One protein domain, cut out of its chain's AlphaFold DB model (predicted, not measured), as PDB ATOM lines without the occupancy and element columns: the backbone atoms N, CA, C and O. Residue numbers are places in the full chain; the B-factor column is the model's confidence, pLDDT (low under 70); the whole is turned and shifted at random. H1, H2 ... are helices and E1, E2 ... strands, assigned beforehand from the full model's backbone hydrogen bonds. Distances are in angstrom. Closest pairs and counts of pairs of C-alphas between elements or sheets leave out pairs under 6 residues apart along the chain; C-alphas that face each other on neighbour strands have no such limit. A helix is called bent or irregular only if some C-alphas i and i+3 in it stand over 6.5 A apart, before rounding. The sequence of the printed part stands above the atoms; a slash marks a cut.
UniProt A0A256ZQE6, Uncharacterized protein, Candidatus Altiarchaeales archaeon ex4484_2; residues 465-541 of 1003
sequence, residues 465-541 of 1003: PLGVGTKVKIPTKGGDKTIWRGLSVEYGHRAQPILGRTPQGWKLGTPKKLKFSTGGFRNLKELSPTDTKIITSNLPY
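What this domain is: This is residues 465 to 541 of the 1003 residues of an uncharacterized protein of Candidatus Altiarchaeales archaeon ex4484_2 (UniProt A0A256ZQE6). A strongly twisted sheet of four bent and straight strands curls round one short helix, H1, which covers one face. From E4, at one edge of the sheet, a long loop, residues 509 to 528, swings out and comes back to H1. The printed part has 77 residues, with E1, E2, E3, E4 and H1 in that order; the sheet order is E1 - E2 - E3 - E4, antiparallel throughout, a meander in which each strand is the antiparallel neighbour of the one before. The class is mixed, helices and strands, in two layers, H1 on one face of the sheet. The whole is compact, with a radius of gyration of the C-alphas of 11.7 A and spans of 32 by 26 by 21 A.

Where its parts are: E1, residues 466 to 476, starts at C-alpha 466 (101.009, 106.406, 92.363), is 27.8 A long and bends by 61 degrees at residue 469. E2, residues 479 to 491, is 29.4 A long and bends by 83 degrees at residue 487. E3, residues 494 to 502, is 20.7 A long and bends by 75 degrees at residue 499. E4 is residues 505 to 508, 10.4 A. H1, residues 529 to 538, is 14.6 A long and ends at C-alpha 538 (118.171, 104.687, 77.200).

How they stand to each other: Hairpin E1 and E2 has N 472 and O 484 at 2.8 A, within hydrogen-bond range. In hairpin E2 and E3, N 487 and O 499 are 2.8 A apart; in hairpin E3 and E4, N 502 and O 505, 2.9 A. E1 and E4 are apart. H1 is on the sheet; its closest C-alphas to E3 are those of Thr 530 and Ala 495, 4.9 A, and to E1 those of Asp 531 and Val 472, 5.6 A. In H1 every O i to N i+4 pair is within range.

The domain as a whole: The C-alphas of Pro 465 and Gly 519 are the two farthest apart, 33.2 A. The printed part has no cut. The link E4 to H1 is long, with 20 residues. Residues 465 to 469 and 517 to 525 have pLDDT under 70.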
ATOM      1  N   PRO A 465      97.891 102.880  91.661       55.47
ATOM      2  CA  PRO A 465      98.957 103.208  92.597       55.47
ATOM      3  C   PRO A 465      99.906 104.242  91.979       55.47
ATOM      4  O   PRO A 465     100.587 103.968  90.985       55.47
ATOM      5  N   LEU A 466      99.955 105.425  92.589       53.44
ATOM      6  CA  LEU A 466     101.009 106.406  92.363       53.44
ATOM      7  C   LEU A 466     102.278 105.904  93.056       53.44
ATOM      8  O   LEU A 466     102.339 105.826  94.281       53.44
ATOM      9  N   GLY A 467     103.295 105.557  92.272       58.78
ATOM     10  CA  GLY A 467     104.613 105.176  92.768       58.78
ATOM     11  C   GLY A 467     105.385 106.401  93.245       58.78
ATOM     12  O   GLY A 467     106.312 106.846  92.564       58.78
ATOM     13  N   VAL A 468     104.990 106.962  94.389       57.75
ATOM     14  CA  VAL A 468     105.693 108.073  95.046       57.75
ATOM     15  C   VAL A 468     107.081 107.606  95.491       57.75
ATOM     16  O   VAL A 468     107.237 106.516  96.033       57.75
ATOM     17  N   GLY A 469     108.111 108.412  95.220       66.00
ATOM     18  CA  GLY A 469     109.485 108.118  95.641       66.00
ATOM     19  C   GLY A 469     110.171 106.946  94.921       66.00
ATOM     20  O   GLY A 469     111.241 106.528  95.362       66.00
ATOM     21  N   THR A 470     109.611 106.437  93.816       80.12
ATOM     22  CA  THR A 470     110.171 105.314  93.038       80.12
ATOM     23  C   THR A 470     111.622 105.600  92.627       80.12
ATOM     24  O   THR A 470     111.889 106.607  91.967       80.12
ATOM     25  N   LYS A 471     112.566 104.719  92.995       85.81
ATOM     26  CA  LYS A 471     114.005 104.824  92.671       85.81
ATOM     27  C   LYS A 471     114.391 103.780  91.617       85.81
ATOM     28  O   LYS A 471     114.492 102.603  91.943       85.81
ATOM     29  N   VAL A 472     114.672 104.208  90.384       82.94
ATOM     30  CA  VAL A 472     115.254 103.329  89.355       82.94
ATOM     31  C   VAL A 472     116.763 103.261  89.564       82.94
ATOM     32  O   VAL A 472     117.470 104.262  89.401       82.94
ATOM     33  N   LYS A 473     117.258 102.071  89.903       84.12
ATOM     34  CA  LYS A 473     118.685 101.741  90.007       84.12
ATOM     35  C   LYS A 473     119.158 100.983  88.765       84.12
ATOM     36  O   LYS A 473     118.372 100.296  88.116       84.12
ATOM     37  N   ILE A 474     120.449 101.084  88.460       79.69
ATOM     38  CA  ILE A 474     121.153 100.162  87.563       79.69
ATOM     39  C   ILE A 474     122.451  99.728  88.262       79.69
ATOM     40  O   ILE A 474     123.185 100.611  88.718       79.69
ATOM     41  N   PRO A 475     122.775  98.423  88.323       73.31
ATOM     42  CA  PRO A 475     124.088  97.968  88.756       73.31
ATOM     43  C   PRO A 475     125.179  98.499  87.815       73.31
ATOM     44  O   PRO A 475     125.031  98.529  86.593       73.31
ATOM     45  N   THR A 476     126.293  98.938  88.390       71.38
ATOM     46  CA  THR A 476     127.490  99.401  87.676       71.38
ATOM     47  C   THR A 476     128.736  98.779  88.310       71.38
ATOM     48  O   THR A 476     128.637  98.132  89.352       71.38
ATOM     49  N   LYS A 477     129.926  98.986  87.723       71.44
ATOM     50  CA  LYS A 477     131.190  98.526  88.336       71.44
ATOM     51  C   LYS A 477     131.404  99.071  89.760       71.44
ATOM     52  O   LYS A 477     132.008  98.381  90.566       71.44
ATOM     53  N   GLY A 478     130.886 100.265  90.068       78.56
ATOM     54  CA  GLY A 478     130.911 100.879  91.402       78.56
ATOM     55  C   GLY A 478     129.601 100.707  92.181       78.56
ATOM     56  O   GLY A 478     129.183 101.628  92.875       78.56
ATOM     57  N   GLY A 479     128.898  99.584  92.002       80.19
ATOM     58  CA  GLY A 479     127.616  99.309  92.661       80.19
ATOM     59  C   GLY A 479     126.395  99.960  91.994       80.19
ATOM     60  O   GLY A 479     126.440 100.416  90.848       80.19
ATOM     61  N   ASP A 480     125.267  99.956  92.707       82.38
ATOM     62  CA  ASP A 480     123.956 100.414  92.225       82.38
ATOM     63  C   ASP A 480     123.873 101.941  92.070       82.38
ATOM     64  O   ASP A 480     123.663 102.679  93.038       82.38
ATOM     65  N   LYS A 481     123.902 102.438  90.829       84.00
ATOM     66  CA  LYS A 481     123.666 103.859  90.553       84.00
ATOM     67  C   LYS A 481     122.171 104.133  90.406       84.00
ATOM     68  O   LYS A 481     121.519 103.611  89.501       84.00
ATOM     69  N   THR A 482     121.619 104.999  91.260       87.75
ATOM     70  CA  THR A 482     120.255 105.526  91.066       87.75
ATOM     71  C   THR A 482     120.263 106.503  89.890       87.75
ATOM     72  O   THR A 482     120.956 107.518  89.924       87.75
ATOM     73  N   ILE A 483     119.502 106.197  88.839       87.69
ATOM     74  CA  ILE A 483     119.452 106.990  87.598       87.69
ATOM     75  C   ILE A 483     118.234 107.919  87.520       87.69
ATOM     76  O   ILE A 483     118.228 108.866  86.732       87.69
ATOM     77  N   TRP A 484     117.202 107.646  88.321       91.75
ATOM     78  CA  TRP A 484     115.973 108.430  88.407       91.75
ATOM     79  C   TRP A 484     115.285 108.164  89.757       91.75
ATOM     80  O   TRP A 484     115.133 107.006  90.147       91.75
ATOM     81  N   ARG A 485     114.861 109.220  90.461       91.75
ATOM     82  CA  ARG A 485     114.001 109.172  91.661       91.75
ATOM     83  C   ARG A 485     112.773 110.041  91.397       91.75
ATOM     84  O   ARG A 485     112.945 111.227  91.123       91.75
ATOM     85  N   GLY A 486     111.557 109.501  91.473       91.94
ATOM     86  CA  GLY A 486     110.370 110.290  91.132       91.94
ATOM     87  C   GLY A 486     109.019 109.590  91.233       91.94
ATOM     88  O   GLY A 486     108.883 108.531  91.842       91.94
ATOM     89  N   LEU A 487     108.021 110.227  90.621       91.06
ATOM     90  CA  LEU A 487     106.629 109.797  90.541       91.06
ATOM     91  C   LEU A 487     106.384 108.998  89.258       91.06
ATOM     92  O   LEU A 487     106.711 109.444  88.152       91.06
ATOM     93  N   SER A 488     105.762 107.831  89.393       90.94
ATOM     94  CA  SER A 488     105.327 107.006  88.264       90.94
ATOM     95  C   SER A 488     103.892 106.519  88.450       90.94
ATOM     96  O   SER A 488     103.426 106.328  89.570       90.94
ATOM     97  N   VAL A 489     103.184 106.308  87.341       89.75
ATOM     98  CA  VAL A 489     101.915 105.569  87.310       89.75
ATOM     99  C   VAL A 489     102.170 104.200  86.705       89.75
ATOM    100  O   VAL A 489     102.618 104.112  85.558       89.75
ATOM    101  N   GLU A 490     101.840 103.137  87.440       86.31
ATOM    102  CA  GLU A 490     101.916 101.760  86.947       86.31
ATOM    103  C   GLU A 490     100.533 101.124  86.770       86.31
ATOM    104  O   GLU A 490      99.691 101.116  87.665       86.31
ATOM    105  N   TYR A 491     100.316 100.509  85.606       82.44
ATOM    106  CA  TYR A 491      99.132  99.714  85.297       82.44
ATOM    107  C   TYR A 491      99.538  98.343  84.734       82.44
ATOM    108  O   TYR A 491      99.668  98.121  83.520       82.44
ATOM    109  N   GLY A 492      99.772  97.404  85.653       81.06
ATOM    110  CA  GLY A 492     100.118  96.005  85.388       81.06
ATOM    111  C   GLY A 492     101.527  95.807  84.824       81.06
ATOM    112  O   GLY A 492     102.415  95.371  85.537       81.06
ATOM    113  N   HIS A 493     101.704  96.102  83.534       79.44
ATOM    114  CA  HIS A 493     102.975  95.988  82.791       79.44
ATOM    115  C   HIS A 493     103.342  97.277  82.042       79.44
ATOM    116  O   HIS A 493     104.277  97.312  81.244       79.44
ATOM    117  N   ARG A 494     102.528  98.321  82.207       83.56
ATOM    118  CA  ARG A 494     102.728  99.631  81.601       83.56
ATOM    119  C   ARG A 494     103.083 100.591  82.714       83.56
ATOM    120  O   ARG A 494     102.352 100.639  83.695       83.56
ATOM    121  N   ALA A 495     104.125 101.378  82.514       88.44
ATOM    122  CA  ALA A 495     104.394 102.540  83.339       88.44
ATOM    123  C   ALA A 495     104.269 103.831  82.533       88.44
ATOM    124  O   ALA A 495     104.437 103.846  81.306       88.44
ATOM    125  N   GLN A 496     104.069 104.930  83.241       91.44
ATOM    126  CA  GLN A 496     104.403 106.273  82.799       91.44
ATOM    127  C   GLN A 496     105.134 106.972  83.954       91.44
ATOM    128  O   GLN A 496     104.490 107.336  84.931       91.44
ATOM    129  N   PRO A 497     106.463 107.162  83.861       91.50
ATOM    130  CA  PRO A 497     107.158 108.156  84.672       91.50
ATOM    131  C   PRO A 497     106.541 109.535  84.393       91.50
ATOM    132  O   PRO A 497     106.349 109.882  83.221       91.50
ATOM    133  N   ILE A 498     106.190 110.276  85.442       92.00
ATOM    134  CA  ILE A 498     105.513 111.581  85.353       92.00
ATOM    135  C   ILE A 498     106.524 112.706  85.572       92.00
ATOM    136  O   ILE A 498     106.706 113.545  84.695       92.00
ATOM    137  N   LEU A 499     107.219 112.678  86.708       92.00
ATOM    138  CA  LEU A 499     108.223 113.662  87.112       92.00
ATOM    139  C   LEU A 499     109.284 112.951  87.953       92.00
ATOM    140  O   LEU A 499     108.937 112.134  88.802       92.00
ATOM    141  N   GLY A 500     110.566 113.255  87.758       92.31
ATOM    142  CA  GLY A 500     111.605 112.781  88.671       92.31
ATOM    143  C   GLY A 500     112.974 113.410  88.452       92.31
ATOM    144  O   GLY A 500     113.277 113.933  87.378       92.31
ATOM    145  N   ARG A 501     113.809 113.348  89.490       90.88
ATOM    146  CA  ARG A 501     115.187 113.836  89.488       90.88
ATOM    147  C   ARG A 501     116.112 112.759  88.929       90.88
ATOM    148  O   ARG A 501     116.133 111.627  89.406       90.88
ATOM    149  N   THR A 502     116.872 113.130  87.910       90.69
ATOM    150  CA  THR A 502     117.986 112.361  87.337       90.69
ATOM    151  C   THR A 502     119.316 112.977  87.797       90.69
ATOM    152  O   THR A 502     119.304 114.085  88.340       90.69
ATOM    153  N   PRO A 503     120.479 112.355  87.520       87.31
ATOM    154  CA  PRO A 503     121.776 113.027  87.649       87.31
ATOM    155  C   PRO A 503     121.899 114.324  86.824       87.31
ATOM    156  O   PRO A 503     122.753 115.147  87.109       87.31
ATOM    157  N   GLN A 504     121.034 114.524  85.821       90.00
ATOM    158  CA  GLN A 504     120.957 115.716  84.965       90.00
ATOM    159  C   GLN A 504     119.830 116.672  85.422       90.00
ATOM    160  O   GLN A 504     119.177 117.319  84.598       90.00
ATOM    161  N   GLY A 505     119.521 116.695  86.723       91.94
ATOM    162  CA  GLY A 505     118.413 117.460  87.305       91.94
ATOM    163  C   GLY A 505     117.027 116.846  87.057       91.94
ATOM    164  O   GLY A 505     116.894 115.689  86.639       91.94
ATOM    165  N   TRP A 506     115.976 117.619  87.332       91.56
ATOM    166  CA  TRP A 506     114.580 117.213  87.133       91.56
ATOM    167  C   TRP A 506     114.240 116.973  85.657       91.56
ATOM    168  O   TRP A 506     114.787 117.621  84.760       91.56
ATOM    169  N   LYS A 507     113.354 116.004  85.399       92.50
ATOM    170  CA  LYS A 507     112.823 115.663  84.072       92.50
ATOM    171  C   LYS A 507     111.346 115.279  84.184       92.50
ATOM    172  O   LYS A 507     110.989 114.412  84.985       92.50
ATOM    173  N   LEU A 508     110.516 115.887  83.338       92.06
ATOM    174  CA  LEU A 508     109.139 115.466  83.085       92.06
ATOM    175  C   LEU A 508     109.108 114.276  82.112       92.06
ATOM    176  O   LEU A 508     109.936 114.154  81.205       92.06
ATOM    177  N   GLY A 509     108.124 113.399  82.289       90.75
ATOM    178  CA  GLY A 509     107.936 112.203  81.479       90.75
ATOM    179  C   GLY A 509     109.033 111.148  81.669       90.75
ATOM    180  O   GLY A 509     109.700 111.054  82.697       90.75
ATOM    181  N   THR A 510     109.221 110.306  80.648       90.25
ATOM    182  CA  THR A 510     110.308 109.312  80.631       90.25
ATOM    183  C   THR A 510     111.626 110.002  80.262       90.25
ATOM    184  O   THR A 510     111.704 110.530  79.147       90.25
ATOM    185  N   PRO A 511     112.662 109.991  81.126       88.25
ATOM    186  CA  PRO A 511     113.950 110.606  80.812       88.25
ATOM    187  C   PRO A 511     114.588 109.960  79.574       88.25
ATOM    188  O   PRO A 511     114.468 108.754  79.344       88.25
ATOM    189  N   LYS A 512     115.270 110.783  78.772       85.50
ATOM    190  CA  LYS A 512     115.939 110.418  77.512       85.50
ATOM    191  C   LYS A 512     117.419 110.801  77.595       85.50
ATOM    192  O   LYS A 512     117.746 111.769  78.271       85.50
ATOM    193  N   LYS A 513     118.278 110.121  76.828       79.25
ATOM    194  CA  LYS A 513     119.737 110.352  76.761       79.25
ATOM    195  C   LYS A 513     120.471 110.178  78.108       79.25
ATOM    196  O   LYS A 513     121.521 110.785  78.321       79.25
ATOM    197  N   LEU A 514     119.964 109.323  79.000       80.56
ATOM    198  CA  LEU A 514     120.739 108.875  80.161       80.56
ATOM    199  C   LEU A 514     121.910 108.007  79.665       80.56
ATOM    200  O   LEU A 514     121.686 106.993  79.008       80.56
ATOM    201  N   LYS A 515     123.155 108.413  79.950       74.88
ATOM    202  CA  LYS A 515     124.359 107.640  79.604       74.88
ATOM    203  C   LYS A 515     124.576 106.531  80.642       74.88
ATOM    204  O   LYS A 515     124.645 106.824  81.834       74.88
ATOM    205  N   PHE A 516     124.737 105.287  80.189       73.25
ATOM    206  CA  PHE A 516     125.089 104.127  81.020       73.25
ATOM    207  C   PHE A 516     126.296 103.398  80.416       73.25
ATOM    208  O   PHE A 516     126.402 103.315  79.192       73.25
ATOM    209  N   SER A 517     127.164 102.820  81.248       67.56
ATOM    210  CA  SER A 517     128.202 101.885  80.800       67.56
ATOM    211  C   SER A 517     127.631 100.464  80.689       67.56
ATOM    212  O   SER A 517     126.965  99.974  81.599       67.56
ATOM    213  N   THR A 518     127.882  99.785  79.566       61.81
ATOM    214  CA  THR A 518     127.297  98.463  79.255       61.81
ATOM    215  C   THR A 518     127.741  97.352  80.205       61.81
ATOM    216  O   THR A 518     126.953  96.459  80.511       61.81
ATOM    217  N   GLY A 519     128.967  97.433  80.731       57.16
ATOM    218  CA  GLY A 519     129.533  96.446  81.658       57.16
ATOM    219  C   GLY A 519     128.819  96.322  83.014       57.16
ATOM    220  O   GLY A 519     129.190  95.459  83.801       57.16
ATOM    221  N   GLY A 520     127.814  97.159  83.298       57.03
ATOM    222  CA  GLY A 520     126.975  97.051  84.494       57.03
ATOM    223  C   GLY A 520     125.790  96.082  84.377       57.03
ATOM    224  O   GLY A 520     125.280  95.637  85.398       57.03
ATOM    225  N   PHE A 521     125.348  95.715  83.165       64.19
ATOM    226  CA  PHE A 521     124.052  95.051  82.927       64.19
ATOM    227  C   PHE A 521     123.969  93.554  83.298       64.19
ATOM    228  O   PHE A 521     123.391  92.756  82.563       64.19
ATOM    229  N   ARG A 522     124.473  93.147  84.466       58.00
ATOM    230  CA  ARG A 522     124.166  91.828  85.039       58.00
ATOM    231  C   ARG A 522     122.816  91.871  85.770       58.00
ATOM    232  O   ARG A 522     122.464  92.859  86.403       58.00
ATOM    233  N   ASN A 523     122.053  90.783  85.671       60.19
ATOM    234  CA  ASN A 523     120.844  90.504  86.462       60.19
ATOM    235  C   ASN A 523     119.680  91.523  86.418       60.19
ATOM    236  O   ASN A 523     118.811  91.476  87.286       60.19
ATOM    237  N   LEU A 524     119.537  92.330  85.355       68.56
ATOM    238  CA  LEU A 524     118.327  93.140  85.094       68.56
ATOM    239  C   LEU A 524     117.081  92.306  84.691       68.56
ATOM    240  O   LEU A 524     116.369  92.633  83.742       68.56
ATOM    241  N   LYS A 525     116.810  91.208  85.403       64.12
ATOM    242  CA  LYS A 525     115.610  90.375  85.238       64.12
ATOM    243  C   LYS A 525     114.409  91.044  85.928       64.12
ATOM    244  O   LYS A 525     113.376  91.251  85.292       64.12
ATOM    245  N   GLU A 526     114.582  91.476  87.179       73.25
ATOM    246  CA  GLU A 526     113.519  91.942  88.095       73.25
ATOM    247  C   GLU A 526     113.036  93.391  87.906       73.25
ATOM    248  O   GLU A 526     112.497  94.004  88.823       73.25
ATOM    249  N   LEU A 527     113.186  93.958  86.709       82.31
ATOM    250  CA  LEU A 527     112.737  95.325  86.441       82.31
ATOM    251  C   LEU A 527     111.234  95.501  86.725       82.31
ATOM    252  O   LEU A 527     110.410  94.693  86.279       82.31
ATOM    253  N   SER A 528     110.849  96.602  87.374       84.19
ATOM    254  CA  SER A 528     109.456  97.066  87.385       84.19
ATOM    255  C   SER A 528     109.020  97.514  85.977       84.19
ATOM    256  O   SER A 528     109.859  97.721  85.088       84.19
ATOM    257  N   PRO A 529     107.710  97.686  85.717       86.00
ATOM    258  CA  PRO A 529     107.227  98.369  84.516       86.00
ATOM    259  C   PRO A 529     107.894  99.740  84.283       86.00
ATOM    260  O   PRO A 529     108.165 100.101  83.132       86.00
ATOM    261  N   THR A 530     108.189 100.484  85.356       86.25
ATOM    262  CA  THR A 530     108.850 101.799  85.335       86.25
ATOM    263  C   THR A 530     110.319 101.690  84.949       86.25
ATOM    264  O   THR A 530     110.724 102.316  83.963       86.25
ATOM    265  N   ASP A 531     111.091 100.833  85.622       87.44
ATOM    266  CA  ASP A 531     112.505 100.598  85.299       87.44
ATOM    267  C   ASP A 531     112.640 100.089  83.863       87.44
ATOM    268  O   ASP A 531     113.434 100.609  83.084       87.44
ATOM    269  N   THR A 532     111.782  99.144  83.463       88.06
ATOM    270  CA  THR A 532     111.725  98.614  82.092       88.06
ATOM    271  C   THR A 532     111.538  99.738  81.077       88.06
ATOM    272  O   THR A 532     112.245  99.791  80.071       88.06
ATOM    273  N   LYS A 533     110.612 100.672  81.316       89.12
ATOM    274  CA  LYS A 533     110.356 101.779  80.386       89.12
ATOM    275  C   LYS A 533     111.499 102.794  80.348       89.12
ATOM    276  O   LYS A 533     111.831 103.273  79.261       89.12
ATOM    277  N   ILE A 534     112.106 103.107  81.490       88.12
ATOM    278  CA  ILE A 534     113.229 104.049  81.582       88.12
ATOM    279  C   ILE A 534     114.489 103.447  80.949       88.12
ATOM    280  O   ILE A 534     115.062 104.047  80.037       88.12
ATOM    281  N   ILE A 535     114.878 102.238  81.349       88.00
ATOM    282  CA  ILE A 535     116.083 101.556  80.869       88.00
ATOM    283  C   ILE A 535     115.962 101.278  79.366       88.00
ATOM    284  O   ILE A 535     116.806 101.731  78.597       88.00
ATOM    285  N   THR A 536     114.868 100.672  78.885       88.12
ATOM    286  CA  THR A 536     114.717 100.359  77.442       88.12
ATOM    287  C   THR A 536     114.493 101.573  76.526       88.12
ATOM    288  O   THR A 536     114.468 101.427  75.295       88.12
ATOM    289  N   SER A 537     114.385 102.779  77.094       87.19
ATOM    290  CA  SER A 537     114.442 104.054  76.364       87.19
ATOM    291  C   SER A 537     115.863 104.626  76.241       87.19
ATOM    292  O   SER A 537     116.078 105.488  75.393       87.19
ATOM    293  N   ASN A 538     116.815 104.140  77.047       87.69
ATOM    294  CA  ASN A 538     118.171 104.687  77.200       87.69
ATOM    295  C   ASN A 538     119.305 103.648  77.024       87.69
ATOM    296  O   ASN A 538     120.473 104.019  77.066       87.69
ATOM    297  N   LEU A 539     118.992 102.364  76.799       88.25
ATOM    298  CA  LEU A 539     119.988 101.330  76.474       88.25
ATOM    299  C   LEU A 539     120.855 101.740  75.260       88.25
ATOM    300  O   LEU A 539     120.288 102.008  74.196       88.25
ATOM    301  N   PRO A 540     122.200 101.711  75.363       88.75
ATOM    302  CA  PRO A 540     123.125 102.168  74.316       88.75
ATOM    303  C   PRO A 540     123.309 101.161  73.159       88.75
ATOM    304  O   PRO A 540     124.334 101.159  72.483       88.75
ATOM    305  N   TYR A 541     122.339 100.274  72.924       89.75
ATOM    306  CA  TYR A 541     122.452  99.224  71.912       89.75
ATOM    307  C   TYR A 541     122.099  99.697  70.496       89.75
ATOM    308  O   TYR A 541     121.284 100.602  70.287       89.75
TER     309      TYR A 541